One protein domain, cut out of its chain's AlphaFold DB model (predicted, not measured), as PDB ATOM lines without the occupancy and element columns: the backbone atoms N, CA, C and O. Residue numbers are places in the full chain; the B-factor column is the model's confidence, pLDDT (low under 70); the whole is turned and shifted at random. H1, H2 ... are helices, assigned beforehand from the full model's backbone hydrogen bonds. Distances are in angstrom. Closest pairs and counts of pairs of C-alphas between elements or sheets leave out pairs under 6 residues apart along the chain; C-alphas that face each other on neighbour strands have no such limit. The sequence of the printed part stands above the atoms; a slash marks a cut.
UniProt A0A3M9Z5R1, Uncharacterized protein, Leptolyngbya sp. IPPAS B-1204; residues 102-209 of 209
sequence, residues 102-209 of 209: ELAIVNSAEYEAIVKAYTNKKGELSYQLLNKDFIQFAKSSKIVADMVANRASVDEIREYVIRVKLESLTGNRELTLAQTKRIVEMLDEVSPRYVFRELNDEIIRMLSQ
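This is residues 102 to 209 of the 209 residues of an uncharacterized protein of Leptolyngbya sp. IPPAS B-1204 (UniProt A0A3M9Z5R1). Helices of different directions gather round one long helix, H5, which runs through the middle: H3 and H7 lie side by side, H3 crossing H5 about perpendicular and H7 meeting it at a steep tilt, while H2 and H6 stand across it, and H4 folds back along it as the other half of a helical hairpin. H1, a short piece, sits at the far end near H2 and H6, touching no helix. The printed part has 108 residues with seven named helices, H1 to H7 in chain order, and no named strand; the class is all helix, and the packing is mostly crossed. The whole is compact, with a radius of gyration of the C-alphas of 13.8 A, and spans 40 by 29 by 20 A.

H1, residues 102 to 106, begins at C-alpha 102 (17.880, 29.893, -22.781) and is 6.8 A long. H2 is residues 109 to 118, 14.5 A, and H3 is residues 127 to 140, 19.9 A. H4, residues 142 to 149, measures 10.4 A. H5, residues 154 to 170, is the longest at 23.9 A and begins at C-alpha 154 (43.913, 26.092, -32.505). H6, residues 177 to 190, is 20.7 A long. H7, residues 197 to 207, is 15.7 A long and ends at C-alpha 207 (50.461, 21.840, -34.343).

H5 is the hub and touches five helices. Its residues 166 to 170 touch H2, about perpendicular at 80 degrees, the closest C-alphas being those of Glu 110 and Thr 170, 4.8 A apart. Its residues 161 to 165 touch H3 at 73 degrees, only just about perpendicular, closest at the C-alphas of Ala 138 and Val 161, 6.3 A. H4 and H5 form a hairpin at a shallow tilt of 8 degrees, opposite ways, with the C-alphas of Val 144 and Ile 157 closest at 6.5 A. H6 touches H5 about perpendicular at 88 degrees, closest at the C-alphas of Arg 163 and Thr 180, 6.1 A. H7 touches H5 at a steep tilt of 56 degrees, opposite ways, closest at the C-alphas of Val 154 and Ile 203, 6.2 A. H3 and H7 touch at a shallow tilt of 20 degrees, the same way, with the C-alphas of Ile 135 and Leu 199 closest at 5.7 A. H1 is close to H2 but not clearly touching it, the closest C-alphas being those of Ile 105 and Tyr 111, 7.0 A. H3 and H6 are apart. Every O i to N i+4 pair is within hydrogen-bond range in H1, H2, H3, H4, H5 and H7; in H6 it is 9 of 10.

The C-alphas farthest apart, those of Leu 103 and Gln 209, are 42.9 A apart. The printed part has no cut and no long link. Its mean pLDDT is 80.1, and it is under 70 at residues 102 to 112, 122 to 123 and 189 to 193.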
ATOM      1  N   GLU A 102      16.914  30.542 -23.677       47.12
ATOM      2  CA  GLU A 102      17.880  29.893 -22.781       47.12
ATOM      3  C   GLU A 102      17.279  28.644 -22.127       47.12
ATOM      4  O   GLU A 102      17.911  27.582 -22.071       47.12
ATOM      5  N   LEU A 103      16.002  28.732 -21.748       46.44
ATOM      6  CA  LEU A 103      15.194  27.586 -21.346       46.44
ATOM      7  C   LEU A 103      15.097  26.535 -22.454       46.44
ATOM      8  O   LEU A 103      15.155  25.337 -22.168       46.44
ATOM      9  N   ALA A 104      14.975  26.949 -23.717       49.84
ATOM     10  CA  ALA A 104      14.884  26.026 -24.847       49.84
ATOM     11  C   ALA A 104      16.133  25.139 -25.002       49.84
ATOM     12  O   ALA A 104      16.018  24.013 -25.480       49.84
ATOM     13  N   ILE A 105      17.311  25.599 -24.562       51.75
ATOM     14  CA  ILE A 105      18.582  24.885 -24.763       51.75
ATOM     15  C   ILE A 105      18.906  23.946 -23.591       51.75
ATOM     16  O   ILE A 105      19.348  22.821 -23.824       51.75
ATOM     17  N   VAL A 106      18.600  24.312 -22.341       49.28
ATOM     18  CA  VAL A 106      18.628  23.342 -21.218       49.28
ATOM     19  C   VAL A 106      17.602  22.222 -21.448       49.28
ATOM     20  O   VAL A 106      17.818  21.076 -21.055       49.28
ATOM     21  N   ASN A 107      16.511  22.544 -22.152       47.84
ATOM     22  CA  ASN A 107      15.504  21.595 -22.624       47.84
ATOM     23  C   ASN A 107      15.812  20.981 -24.003       47.84
ATOM     24  O   ASN A 107      14.985  20.222 -24.513       47.84
ATOM     25  N   SER A 108      16.969  21.280 -24.604       62.03
ATOM     26  CA  SER A 108      17.336  20.729 -25.908       62.03
ATOM     27  C   SER A 108      17.666  19.245 -25.780       62.03
ATOM     28  O   SER A 108      18.361  18.810 -24.851       62.03
ATOM     29  N   ALA A 109      17.175  18.453 -26.731       64.31
ATOM     30  CA  ALA A 109      17.531  17.040 -26.829       64.31
ATOM     31  C   ALA A 109      19.052  16.873 -27.005       64.31
ATOM     32  O   ALA A 109      19.636  15.876 -26.581       64.31
ATOM     33  N   GLU A 110      19.687  17.892 -27.578       67.12
ATOM     34  CA  GLU A 110      21.106  18.030 -27.829       67.12
ATOM     35  C   GLU A 110      21.924  18.033 -26.532       67.12
ATOM     36  O   GLU A 110      22.786  17.173 -26.335       67.12
ATOM     37  N   TYR A 111      21.634  18.956 -25.609       67.62
ATOM     38  CA  TYR A 111      22.310  18.999 -24.311       67.62
ATOM     39  C   TYR A 111      22.042  17.724 -23.506       67.62
ATOM     40  O   TYR A 111      22.948  17.172 -22.873       67.62
ATOM     41  N   GLU A 112      20.817  17.192 -23.595       69.69
ATOM     42  CA  GLU A 112      20.459  15.954 -22.916       69.69
ATOM     43  C   GLU A 112      21.266  14.743 -23.399       69.69
ATOM     44  O   GLU A 112      21.744  13.948 -22.581       69.69
ATOM     45  N   ALA A 113      21.465  14.619 -24.711       72.94
ATOM     46  CA  ALA A 113      22.255  13.547 -25.302       72.94
ATOM     47  C   ALA A 113      23.718  13.589 -24.835       72.94
ATOM     48  O   ALA A 113      24.281  12.551 -24.480       72.94
ATOM     49  N   ILE A 114      24.310  14.785 -24.758       76.75
ATOM     50  CA  ILE A 114      25.705  14.979 -24.340       76.75
ATOM     51  C   ILE A 114      25.881  14.614 -22.870       76.75
ATOM     52  O   ILE A 114      26.748  13.811 -22.524       76.75
ATOM     53  N   VAL A 115      25.034  15.154 -21.992       73.69
ATOM     54  CA  VAL A 115      25.091  14.831 -20.564       73.69
ATOM     55  C   VAL A 115      24.882  13.332 -20.373       73.69
ATOM     56  O   VAL A 115      25.659  12.705 -19.661       73.69
ATOM     57  N   LYS A 116      23.917  12.706 -21.055       77.19
ATOM     58  CA  LYS A 116      23.709  11.253 -20.968       77.19
ATOM     59  C   LYS A 116      24.940  10.452 -21.412       77.19
ATOM     60  O   LYS A 116      25.228   9.430 -20.795       77.19
ATOM     61  N   ALA A 117      25.652  10.898 -22.445       77.62
ATOM     62  CA  ALA A 117      26.843  10.217 -22.950       77.62
ATOM     63  C   ALA A 117      28.036  10.293 -21.981       77.62
ATOM     64  O   ALA A 117      28.804   9.337 -21.882       77.62
ATOM     65  N   TYR A 118      28.174  11.402 -21.247       81.50
ATOM     66  CA  TYR A 118      29.356  11.674 -20.418       81.50
ATOM     67  C   TYR A 118      29.096  11.678 -18.909       81.50
ATOM     68  O   TYR A 118      30.026  11.904 -18.139       81.50
ATOM     69  N   THR A 119      27.876  11.402 -18.449       77.19
ATOM     70  CA  THR A 119      27.573  11.308 -17.013       77.19
ATOM     71  C   THR A 119      28.051   9.977 -16.436       77.19
ATOM     72  O   THR A 119      27.774   8.903 -16.970       77.19
ATOM     73  N   ASN A 120      28.773  10.031 -15.317       75.38
ATOM     74  CA  ASN A 120      29.248   8.849 -14.606       75.38
ATOM     75  C   ASN A 120      28.121   8.181 -13.783       75.38
ATOM     76  O   ASN A 120      27.024   8.714 -13.624       75.38
ATOM     77  N   LYS A 121      28.397   7.016 -13.179       70.50
ATOM     78  CA  LYS A 121      27.421   6.307 -12.320       70.50
ATOM     79  C   LYS A 121      26.945   7.123 -11.103       70.50
ATOM     80  O   LYS A 121      25.940   6.760 -10.499       70.50
ATOM     81  N   LYS A 122      27.660   8.188 -10.723       63.69
ATOM     82  CA  LYS A 122      27.316   9.068  -9.597       63.69
ATOM     83  C   LYS A 122      26.379  10.217  -9.992       63.69
ATOM     84  O   LYS A 122      25.760  10.788  -9.094       63.69
ATOM     85  N   GLY A 123      26.216  10.487 -11.291       66.25
ATOM     86  CA  GLY A 123      25.412  11.597 -11.813       66.25
ATOM     87  C   GLY A 123      26.220  12.851 -12.165       66.25
ATOM     88  O   GLY A 123      25.622  13.881 -12.460       66.25
ATOM     89  N   GLU A 124      27.551  12.773 -12.139       71.75
ATOM     90  CA  GLU A 124      28.455  13.888 -12.453       71.75
ATOM     91  C   GLU A 124      28.937  13.791 -13.905       71.75
ATOM     92  O   GLU A 124      29.179  12.690 -14.416       71.75
ATOM     93  N   LEU A 125      29.142  14.935 -14.557       76.31
ATOM     94  CA  LEU A 125      29.743  14.985 -15.885       76.31
ATOM     95  C   LEU A 125      31.225  14.578 -15.806       76.31
ATOM     96  O   LEU A 125      32.039  15.219 -15.141       76.31
ATOM     97  N   SER A 126      31.595  13.507 -16.502       81.56
ATOM     98  CA  SER A 126      32.973  13.026 -16.571       81.56
ATOM     99  C   SER A 126      33.764  13.792 -17.630       81.56
ATOM    100  O   SER A 126      33.840  13.389 -18.793       81.56
ATOM    101  N   TYR A 127      34.412  14.879 -17.210       80.81
ATOM    102  CA  TYR A 127      35.296  15.680 -18.068       80.81
ATOM    103  C   TYR A 127      36.435  14.864 -18.683       80.81
ATOM    104  O   TYR A 127      36.827  15.114 -19.818       80.81
ATOM    105  N   GLN A 128      36.939  13.863 -17.959       81.19
ATOM    106  CA  GLN A 128      37.986  12.969 -18.456       81.19
ATOM    107  C   GLN A 128      37.494  12.104 -19.618       81.19
ATOM    108  O   GLN A 128      38.201  11.945 -20.610       81.19
ATOM    109  N   LEU A 129      36.279  11.548 -19.517       84.75
ATOM    110  CA  LEU A 129      35.709  10.734 -20.594       84.75
ATOM    111  C   LEU A 129      35.435  11.595 -21.830       84.75
ATOM    112  O   LEU A 129      35.736  11.182 -22.948       84.75
ATOM    113  N   LEU A 130      34.917  12.802 -21.599       86.62
ATOM    114  CA  LEU A 130      34.626  13.786 -22.631       86.62
ATOM    115  C   LEU A 130      35.905  14.226 -23.362       86.62
ATOM    116  O   LEU A 130      35.981  14.079 -24.578       86.62
ATOM    117  N   ASN A 131      36.948  14.667 -22.649       88.00
ATOM    118  CA  ASN A 131      38.214  15.053 -23.285       88.00
ATOM    119  C   ASN A 131      38.870  13.877 -24.007       88.00
ATOM    120  O   ASN A 131      39.304  14.037 -25.144       88.00
ATOM    121  N   LYS A 132      38.895  12.682 -23.403       89.31
ATOM    122  CA  LYS A 132      39.477  11.492 -24.036       89.31
ATOM    123  C   LYS A 132      38.817  11.174 -25.376       89.31
ATOM    124  O   LYS A 132      39.524  10.904 -26.343       89.31
ATOM    125  N   ASP A 133      37.490  11.206 -25.435       88.44
ATOM    126  CA  ASP A 133      36.739  10.908 -26.657       88.44
ATOM    127  C   ASP A 133      36.969  11.973 -27.746       88.44
ATOM    128  O   ASP A 133      37.232  11.642 -28.903       88.44
ATOM    129  N   PHE A 134      36.961  13.257 -27.379       92.19
ATOM    130  CA  PHE A 134      37.211  14.346 -28.330       92.19
ATOM    131  C   PHE A 134      38.663  14.351 -28.833       92.19
ATOM    132  O   PHE A 134      38.891  14.517 -30.030       92.19
ATOM    133  N   ILE A 135      39.641  14.091 -27.960       91.44
ATOM    134  CA  ILE A 135      41.057  13.937 -28.328       91.44
ATOM    135  C   ILE A 135      41.251  12.730 -29.252       91.44
ATOM    136  O   ILE A 135      41.955  12.823 -30.258       91.44
ATOM    137  N   GLN A 136      40.631  11.591 -28.936       92.00
ATOM    138  CA  GLN A 136      40.720  10.393 -29.767       92.00
ATOM    139  C   GLN A 136      40.148  10.650 -31.164       92.00
ATOM    140  O   GLN A 136      40.766  10.272 -32.161       92.00
ATOM    141  N   PHE A 137      39.013  11.347 -31.247       92.00
ATOM    142  CA  PHE A 137      38.458  11.779 -32.521       92.00
ATOM    143  C   PHE A 137      39.418  12.703 -33.276       92.00
ATOM    144  O   PHE A 137      39.736  12.404 -34.426       92.00
ATOM    145  N   ALA A 138      39.937  13.750 -32.629       91.38
ATOM    146  CA  ALA A 138      40.870  14.697 -33.242       91.38
ATOM    147  C   ALA A 138      42.099  13.994 -33.850       91.38
ATOM    148  O   ALA A 138      42.462  14.275 -34.987       91.38
ATOM    149  N   LYS A 139      42.674  13.010 -33.148       91.06
ATOM    150  CA  LYS A 139      43.819  12.214 -33.631       91.06
ATOM    151  C   LYS A 139      43.490  11.293 -34.803       91.06
ATOM    152  O   LYS A 139      44.357  11.008 -35.620       91.06
ATOM    153  N   SER A 140      42.266  10.779 -34.852       91.31
ATOM    154  CA  SER A 140      41.828   9.827 -35.884       91.31
ATOM    155  C   SER A 140      41.226  10.491 -37.129       91.31
ATOM    156  O   SER A 140      41.054   9.833 -38.156       91.31
ATOM    157  N   SER A 141      40.889  11.781 -37.054       92.19
ATOM    158  CA  SER A 141      40.205  12.501 -38.125       92.19
ATOM    159  C   SER A 141      41.175  12.955 -39.213       92.19
ATOM    160  O   SER A 141      42.068  13.765 -38.970       92.19
ATOM    161  N   LYS A 142      40.946  12.488 -40.447       91.88
ATOM    162  CA  LYS A 142      41.708  12.927 -41.628       91.88
ATOM    163  C   LYS A 142      41.591  14.434 -41.856       91.88
ATOM    164  O   LYS A 142      42.587  15.075 -42.144       91.88
ATOM    165  N   ILE A 143      40.402  14.997 -41.642       91.69
ATOM    166  CA  ILE A 143      40.164  16.434 -41.823       91.69
ATOM    167  C   ILE A 143      40.963  17.242 -40.795       91.69
ATOM    168  O   ILE A 143      41.547  18.257 -41.147       91.69
ATOM    169  N   VAL A 144      41.055  16.774 -39.545       91.62
ATOM    170  CA  VAL A 144      41.903  17.432 -38.537       91.62
ATOM    171  C   VAL A 144      43.379  17.326 -38.914       91.62
ATOM    172  O   VAL A 144      44.096  18.314 -38.795       91.62
ATOM    173  N   ALA A 145      43.830  16.172 -39.416       91.19
ATOM    174  CA  ALA A 145      45.198  16.021 -39.910       91.19
ATOM    175  C   ALA A 145      45.502  16.992 -41.068       91.19
ATOM    176  O   ALA A 145      46.549  17.637 -41.059       91.19
ATOM    177  N   ASP A 146      44.565  17.169 -42.003       92.94
ATOM    178  CA  ASP A 146      44.685  18.137 -43.097       92.94
ATOM    179  C   ASP A 146      44.694  19.586 -42.575       92.94
ATOM    180  O   ASP A 146      45.482  20.408 -43.035       92.94
ATOM    181  N   MET A 147      43.857  19.919 -41.586       92.12
ATOM    182  CA  MET A 147      43.850  21.244 -40.948       92.12
ATOM    183  C   MET A 147      45.179  21.542 -40.242       92.12
ATOM    184  O   MET A 147      45.706  22.645 -40.381       92.12
ATOM    185  N   VAL A 148      45.751  20.561 -39.540       91.38
ATOM    186  CA  VAL A 148      47.077  20.670 -38.909       91.38
ATOM    187  C   VAL A 148      48.165  20.866 -39.965       91.38
ATOM    188  O   VAL A 148      48.973  21.784 -39.839       91.38
ATOM    189  N   ALA A 149      48.150  20.079 -41.046       91.12
ATOM    190  CA  ALA A 149      49.101  20.218 -42.152       91.12
ATOM    191  C   ALA A 149      49.021  21.600 -42.827       91.12
ATOM    192  O   ALA A 149      50.043  22.174 -43.204       91.12
ATOM    193  N   ASN A 150      47.815  22.165 -42.916       92.38
ATOM    194  CA  ASN A 150      47.560  23.504 -43.447       92.38
ATOM    195  C   ASN A 150      47.785  24.633 -42.424       92.38
ATOM    196  O   ASN A 150      47.522  25.791 -42.741       92.38
ATOM    197  N   ARG A 151      48.286  24.325 -41.217       89.50
ATOM    198  CA  ARG A 151      48.522  25.286 -40.124       89.50
ATOM    199  C   ARG A 151      47.280  26.099 -39.745       89.50
ATOM    200  O   ARG A 151      47.386  27.290 -39.453       89.50
ATOM    201  N   ALA A 152      46.116  25.454 -39.741       91.56
ATOM    202  CA  ALA A 152      44.919  26.038 -39.153       91.56
ATOM    203  C   ALA A 152      45.180  26.426 -37.688       91.56
ATOM    204  O   ALA A 152      46.000  25.819 -36.991       91.56
ATOM    205  N   SER A 153      44.477  27.448 -37.215       91.62
ATOM    206  CA  SER A 153      44.574  27.895 -35.831       91.62
ATOM    207  C   SER A 153      44.006  26.856 -34.854       91.62
ATOM    208  O   SER A 153      43.184  26.005 -35.207       91.62
ATOM    209  N   VAL A 154      44.428  26.948 -33.589       89.69
ATOM    210  CA  VAL A 154      43.913  26.092 -32.505       89.69
ATOM    211  C   VAL A 154      42.391  26.204 -32.404       89.69
ATOM    212  O   VAL A 154      41.715  25.187 -32.258       89.69
ATOM    213  N   ASP A 155      41.859  27.422 -32.524       87.88
ATOM    214  CA  ASP A 155      40.424  27.686 -32.421       87.88
ATOM    215  C   ASP A 155      39.640  27.056 -33.577       87.88
ATOM    216  O   ASP A 155      38.629  26.406 -33.328       87.88
ATOM    217  N   GLU A 156      40.132  27.135 -34.817       88.31
ATOM    218  CA  GLU A 156      39.473  26.508 -35.974       88.31
ATOM    219  C   GLU A 156      39.403  24.982 -35.840       88.31
ATOM    220  O   GLU A 156      38.354  24.372 -36.070       88.31
ATOM    221  N   ILE A 157      40.509  24.347 -35.437       88.69
ATOM    222  CA  ILE A 157      40.556  22.892 -35.231       88.69
ATOM    223  C   ILE A 157      39.617  22.496 -34.090       88.69
ATOM    224  O   ILE A 157      38.865  21.524 -34.204       88.69
ATOM    225  N   ARG A 158      39.632  23.261 -32.994       90.50
ATOM    226  CA  ARG A 158      38.769  23.041 -31.834       90.50
ATOM    227  C   ARG A 158      37.295  23.151 -32.214       90.50
ATOM    228  O   ARG A 158      36.523  22.255 -31.875       90.50
ATOM    229  N   GLU A 159      36.896  24.210 -32.909       88.94
ATOM    230  CA  GLU A 159      35.513  24.422 -33.345       88.94
ATOM    231  C   GLU A 159      35.031  23.292 -34.253       88.94
ATOM    232  O   GLU A 159      33.938  22.762 -34.044       88.94
ATOM    233  N   TYR A 160      35.865  22.862 -35.203       89.75
ATOM    234  CA  TYR A 160      35.553  21.731 -36.069       89.75
ATOM    235  C   TYR A 160      35.343  20.437 -35.270       89.75
ATOM    236  O   TYR A 160      34.318  19.767 -35.432       89.75
ATOM    237  N   VAL A 161      36.290  20.096 -34.389       90.00
ATOM    238  CA  VAL A 161      36.234  18.883 -33.560       90.00
ATOM    239  C   VAL A 161      34.984  18.878 -32.693       90.00
ATOM    240  O   VAL A 161      34.268  17.875 -32.657       90.00
ATOM    241  N   ILE A 162      34.706  19.998 -32.019       88.75
ATOM    242  CA  ILE A 162      33.548  20.109 -31.141       88.75
ATOM    243  C   ILE A 162      32.266  19.958 -31.946       88.75
ATOM    244  O   ILE A 162      31.440  19.118 -31.598       88.75
ATOM    245  N   ARG A 163      32.109  20.711 -33.037       87.06
ATOM    246  CA  ARG A 163      30.891  20.679 -33.850       87.06
ATOM    247  C   ARG A 163      30.585  19.267 -34.347       87.06
ATOM    248  O   ARG A 163      29.508  18.755 -34.068       87.06
ATOM    249  N   VAL A 164      31.542  18.601 -34.994       87.81
ATOM    250  CA  VAL A 164      31.316  17.264 -35.577       87.81
ATOM    251  C   VAL A 164      31.005  16.221 -34.502       87.81
ATOM    252  O   VAL A 164      30.153  15.349 -34.693       87.81
ATOM    253  N   LYS A 165      31.659  16.305 -33.339       87.94
ATOM    254  CA  LYS A 165      31.350  15.409 -32.220       87.94
ATOM    255  C   LYS A 165      29.969  15.675 -31.646       87.94
ATOM    256  O   LYS A 165      29.241  14.716 -31.402       87.94
ATOM    257  N   LEU A 166      29.590  16.937 -31.462       83.88
ATOM    258  CA  LEU A 166      28.258  17.286 -30.980       83.88
ATOM    259  C   LEU A 166      27.171  16.863 -31.977       83.88
ATOM    260  O   LEU A 166      26.201  16.237 -31.561       83.88
ATOM    261  N   GLU A 167      27.349  17.076 -33.279       85.25
ATOM    262  CA  GLU A 167      26.439  16.565 -34.320       85.25
ATOM    263  C   GLU A 167      26.273  15.039 -34.225       85.25
ATOM    264  O   GLU A 167      25.156  14.518 -34.227       85.25
ATOM    265  N   SER A 168      27.379  14.303 -34.066       84.25
ATOM    266  CA  SER A 168      27.348  12.840 -33.940       84.25
ATOM    267  C   SER A 168      26.654  12.352 -32.668       84.25
ATOM    268  O   SER A 168      26.036  11.289 -32.693       84.25
ATOM    269  N   LEU A 169      26.799  13.065 -31.550       81.62
ATOM    270  CA  LEU A 169      26.216  12.681 -30.261       81.62
ATOM    271  C   LEU A 169      24.727  13.002 -30.186       81.62
ATOM    272  O   LEU A 169      23.956  12.252 -29.591       81.62
ATOM    273  N   THR A 170      24.340  14.130 -30.768       77.06
ATOM    274  CA  THR A 170      22.968  14.639 -30.737       77.06
ATOM    275  C   THR A 170      22.115  14.075 -31.871       77.06
ATOM    276  O   THR A 170      20.891  14.104 -31.791       77.06
ATOM    277  N   GLY A 171      22.744  13.544 -32.926       75.31
ATOM    278  CA  GLY A 171      22.065  13.100 -34.143       75.31
ATOM    279  C   GLY A 171      21.570  14.255 -35.020       75.31
ATOM    280  O   GLY A 171      20.997  14.005 -36.080       75.31
ATOM    281  N   ASN A 172      21.806  15.502 -34.607       76.38
ATOM    282  CA  ASN A 172      21.416  16.699 -35.328       76.38
ATOM    283  C   ASN A 172      22.582  17.163 -36.216       76.38
ATOM    284  O   ASN A 172      23.576  17.696 -35.729       76.38
ATOM    285  N   ARG A 173      22.458  16.932 -37.528       71.94
ATOM    286  CA  ARG A 173      23.482  17.259 -38.540       71.94
ATOM    287  C   ARG A 173      23.523  18.739 -38.933       71.94
ATOM    288  O   ARG A 173      24.387  19.122 -39.710       71.94
ATOM    289  N   GLU A 174      22.591  19.546 -38.436       73.19
ATOM    290  CA  GLU A 174      22.460  20.970 -38.767       73.19
ATOM    291  C   GLU A 174      22.755  21.859 -37.551       73.19
ATOM    292  O   GLU A 174      22.249  22.977 -37.440       73.19
ATOM    293  N   LEU A 175      23.578  21.369 -36.618       75.94
ATOM    294  CA  LEU A 175      23.950  22.132 -35.433       75.94
ATOM    295  C   LEU A 175      24.678  23.418 -35.851       75.94
ATOM    296  O   LEU A 175      25.788  23.402 -36.388       75.94
ATOM    297  N   THR A 176      24.054  24.562 -35.589       78.00
ATOM    298  CA  THR A 176      24.648  25.856 -35.936       78.00
ATOM    299  C   THR A 176      25.859  26.154 -35.045       78.00
ATOM    300  O   THR A 176      25.973  25.667 -33.913       78.00
ATOM    301  N   LEU A 177      26.764  27.019 -35.517       73.94
ATOM    302  CA  LEU A 177      27.901  27.492 -34.714       73.94
ATOM    303  C   LEU A 177      27.442  28.158 -33.406       73.94
ATOM    304  O   LEU A 177      28.038  27.934 -32.354       73.94
ATOM    305  N   ALA A 178      26.345  28.919 -33.450       74.25
ATOM    306  CA  ALA A 178      25.775  29.568 -32.272       74.25
ATOM    307  C   ALA A 178      25.263  28.552 -31.234       74.25
ATOM    308  O   ALA A 178      25.526  28.707 -30.041       74.25
ATOM    309  N   GLN A 179      24.585  27.487 -31.677       72.12
ATOM    310  CA  GLN A 179      24.129  26.402 -30.800       72.12
ATOM    311  C   GLN A 179      25.304  25.619 -30.211       72.12
ATOM    312  O   GLN A 179      25.332  25.371 -29.008       72.12
ATOM    313  N   THR A 180      26.301  25.294 -31.038       78.25
ATOM    314  CA  THR A 180      27.540  24.627 -30.611       78.25
ATOM    315  C   THR A 180      28.210  25.425 -29.496       78.25
ATOM    316  O   THR A 180      28.488  24.890 -28.426       78.25
ATOM    317  N   LYS A 181      28.407  26.730 -29.710       80.00
ATOM    318  CA  LYS A 181      29.043  27.621 -28.737       80.00
ATOM    319  C   LYS A 181      28.256  27.699 -27.428       80.00
ATOM    320  O   LYS A 181      28.848  27.522 -26.369       80.00
ATOM    321  N   ARG A 182      26.932  27.869 -27.493       71.94
ATOM    322  CA  ARG A 182      26.065  27.903 -26.302       71.94
ATOM    323  C   ARG A 182      26.089  26.584 -25.515       71.94
ATOM    324  O   ARG A 182      26.100  26.607 -24.288       71.94
ATOM    325  N   ILE A 183      26.150  25.430 -26.186       77.06
ATOM    326  CA  ILE A 183      26.299  24.125 -25.518       77.06
ATOM    327  C   ILE A 183      27.637  24.036 -24.778       77.06
ATOM    328  O   ILE A 183      27.672  23.606 -23.625       77.06
ATOM    329  N   VAL A 184      28.732  24.447 -25.422       80.81
ATOM    330  CA  VAL A 184      30.061  24.480 -24.790       80.81
ATOM    331  C   VAL A 184      30.053  25.402 -23.577       80.81
ATOM    332  O   VAL A 184      30.536  25.004 -22.522       80.81
ATOM    333  N   GLU A 185      29.455  26.588 -23.708       75.94
ATOM    334  CA  GLU A 185      29.331  27.549 -22.616       75.94
ATOM    335  C   GLU A 185      28.645  26.915 -21.407       75.94
ATOM    336  O   GLU A 185      29.210  27.003 -20.327       75.94
ATOM    337  N   MET A 186      27.521  26.206 -21.584       71.31
ATOM    338  CA  MET A 186      26.828  25.493 -20.497       71.31
ATOM    339  C   MET A 186      27.683  24.398 -19.840       71.31
ATOM    340  O   MET A 186      27.672  24.249 -18.617       71.31
ATOM    341  N   LEU A 187      28.430  23.626 -20.637       75.38
ATOM    342  CA  LEU A 187      29.341  22.599 -20.120       75.38
ATOM    343  C   LEU A 187      30.514  23.216 -19.342       75.38
ATOM    344  O   LEU A 187      30.981  22.637 -18.360       75.38
ATOM    345  N   ASP A 188      30.980  24.393 -19.754       76.44
ATOM    346  CA  ASP A 188      32.026  25.135 -19.057       76.44
ATOM    347  C   ASP A 188      31.553  25.654 -17.691       76.44
ATOM    348  O   ASP A 188      32.358  25.753 -16.770       76.44
ATOM    349  N   GLU A 189      30.263  25.939 -17.503       69.38
ATOM    350  CA  GLU A 189      29.752  26.480 -16.230       69.38
ATOM    351  C   GLU A 189      29.688  25.446 -15.110       69.38
ATOM    352  O   GLU A 189      29.757  25.802 -13.930       69.38
ATOM    353  N   VAL A 190      29.534  24.174 -15.476       65.69
ATOM    354  CA  VAL A 190      29.578  23.048 -14.537       65.69
ATOM    355  C   VAL A 190      31.008  22.545 -14.323       65.69
ATOM    356  O   VAL A 190      31.264  21.825 -13.351       65.69
ATOM    357  N   SER A 191      31.945  22.938 -15.196       66.12
ATOM    358  CA  SER A 191      33.350  22.539 -15.139       66.12
ATOM    359  C   SER A 191      34.175  23.454 -14.230       66.12
ATOM    360  O   SER A 191      34.178  24.671 -14.409       66.12
ATOM    361  N   PRO A 192      34.978  22.903 -13.304       60.91
ATOM    362  CA  PRO A 192      35.871  23.706 -12.472       60.91
ATOM    363  C   PRO A 192      37.071  24.295 -13.240       60.91
ATOM    364  O   PRO A 192      37.754  25.169 -12.709       60.91
ATOM    365  N   ARG A 193      37.397  23.798 -14.446       67.38
ATOM    366  CA  ARG A 193      38.625  24.165 -15.189       67.38
ATOM    367  C   ARG A 193      38.441  24.268 -16.711       67.38
ATOM    368  O   ARG A 193      39.407  24.033 -17.436       67.38
ATOM    369  N   TYR A 194      37.246  24.647 -17.170       76.06
ATOM    370  CA  TYR A 194      36.805  24.574 -18.573       76.06
ATOM    371  C   TYR A 194      36.757  23.131 -19.101       76.06
ATOM    372  O   TYR A 194      37.631  22.305 -18.842       76.06
ATOM    373  N   VAL A 195      35.694  22.781 -19.817       80.44
ATOM    374  CA  VAL A 195      35.375  21.407 -20.219       80.44
ATOM    375  C   VAL A 195      36.371  20.859 -21.249       80.44
ATOM    376  O   VAL A 195      36.667  19.672 -21.206       80.44
ATOM    377  N   PHE A 196      36.938  21.703 -22.122       85.56
ATOM    378  CA  PHE A 196      37.807  21.303 -23.249       85.56
ATOM    379  C   PHE A 196      39.277  21.721 -23.104       85.56
ATOM    380  O   PHE A 196      40.000  21.815 -24.095       85.56
ATOM    381  N   ARG A 197      39.748  21.998 -21.884       85.50
ATOM    382  CA  ARG A 197      41.140  22.420 -21.680       85.50
ATOM    383  C   ARG A 197      42.150  21.391 -22.208       85.50
ATOM    384  O   ARG A 197      43.073  21.766 -22.919       85.50
ATOM    385  N   GLU A 198      41.964  20.111 -21.888       86.50
ATOM    386  CA  GLU A 198      42.897  19.055 -22.311       86.50
ATOM    387  C   GLU A 198      42.877  18.850 -23.832       86.50
ATOM    388  O   GLU A 198      43.918  18.594 -24.435       86.50
ATOM    389  N   LEU A 199      41.711  19.014 -24.469       89.06
ATOM    390  CA  LEU A 199      41.605  19.028 -25.927       89.06
ATOM    391  C   LEU A 199      42.450  20.153 -26.539       89.06
ATOM    392  O   LEU A 199      43.184  19.905 -27.494       89.06
ATOM    393  N   ASN A 200      42.377  21.366 -25.986       89.81
ATOM    394  CA  ASN A 200      43.164  22.499 -26.477       89.81
ATOM    395  C   ASN A 200      44.670  22.234 -26.342       89.81
ATOM    396  O   ASN A 200      45.417  22.456 -27.295       89.81
ATOM    397  N   ASP A 201      45.104  21.714 -25.191       90.25
ATOM    398  CA  ASP A 201      46.506  21.359 -24.946       90.25
ATOM    399  C   ASP A 201      47.005  20.301 -25.953       90.25
ATOM    400  O   ASP A 201      48.143  20.366 -26.430       90.25
ATOM    401  N   GLU A 202      46.155  19.342 -26.328       90.81
ATOM    402  CA  GLU A 202      46.496  18.340 -27.341       90.81
ATOM    403  C   GLU A 202      46.575  18.929 -28.756       90.81
ATOM    404  O   GLU A 202      47.508  18.604 -29.487       90.81
ATOM    405  N   ILE A 203      45.649  19.811 -29.145       89.94
ATOM    406  CA  ILE A 203      45.678  20.475 -30.462       89.94
ATOM    407  C   ILE A 203      46.965  21.296 -30.614       89.94
ATOM    408  O   ILE A 203      47.632  21.213 -31.645       89.94
ATOM    409  N   ILE A 204      47.363  22.033 -29.571       91.00
ATOM    410  CA  ILE A 204      48.631  22.777 -29.550       91.00
ATOM    411  C   ILE A 204      49.815  21.828 -29.764       91.00
ATOM    412  O   ILE A 204      50.721  22.132 -30.543       91.00
ATOM    413  N   ARG A 205      49.802  20.656 -29.115       91.94
ATOM    414  CA  ARG A 205      50.844  19.640 -29.303       91.94
ATOM    415  C   ARG A 205      50.880  19.124 -30.743       91.94
ATOM    416  O   ARG A 205      51.971  18.985 -31.277       91.94
ATOM    417  N   MET A 206      49.727  18.870 -31.364       89.25
ATOM    418  CA  MET A 206      49.643  18.412 -32.758       89.25
ATOM    419  C   MET A 206      50.183  19.451 -33.750       89.25
ATOM    420  O   MET A 206      50.845  19.075 -34.706       89.25
ATOM    421  N   LEU A 207      49.947  20.743 -33.508       88.00
ATOM    422  CA  LEU A 207      50.461  21.840 -34.343       88.00
ATOM    423  C   LEU A 207      51.958  22.124 -34.150       88.00
ATOM    424  O   LEU A 207      52.559  22.826 -34.960       88.00
ATOM    425  N   SER A 208      52.545  21.626 -33.062       86.69
ATOM    426  CA  SER A 208      53.964  21.819 -32.735       86.69
ATOM    427  C   SER A 208      54.865  20.683 -33.242       86.69
ATOM    428  O   SER A 208      56.070  20.721 -32.989       86.69
ATOM    429  N   GLN A 209      54.288  19.662 -33.884       73.19
ATOM    430  CA  GLN A 209      54.994  18.532 -34.505       73.19
ATOM    431  C   GLN A 209      55.318  18.827 -35.968       73.19
ATOM    432  O   GLN A 209      56.408  18.392 -36.400       73.19
TER     433      GLN A 209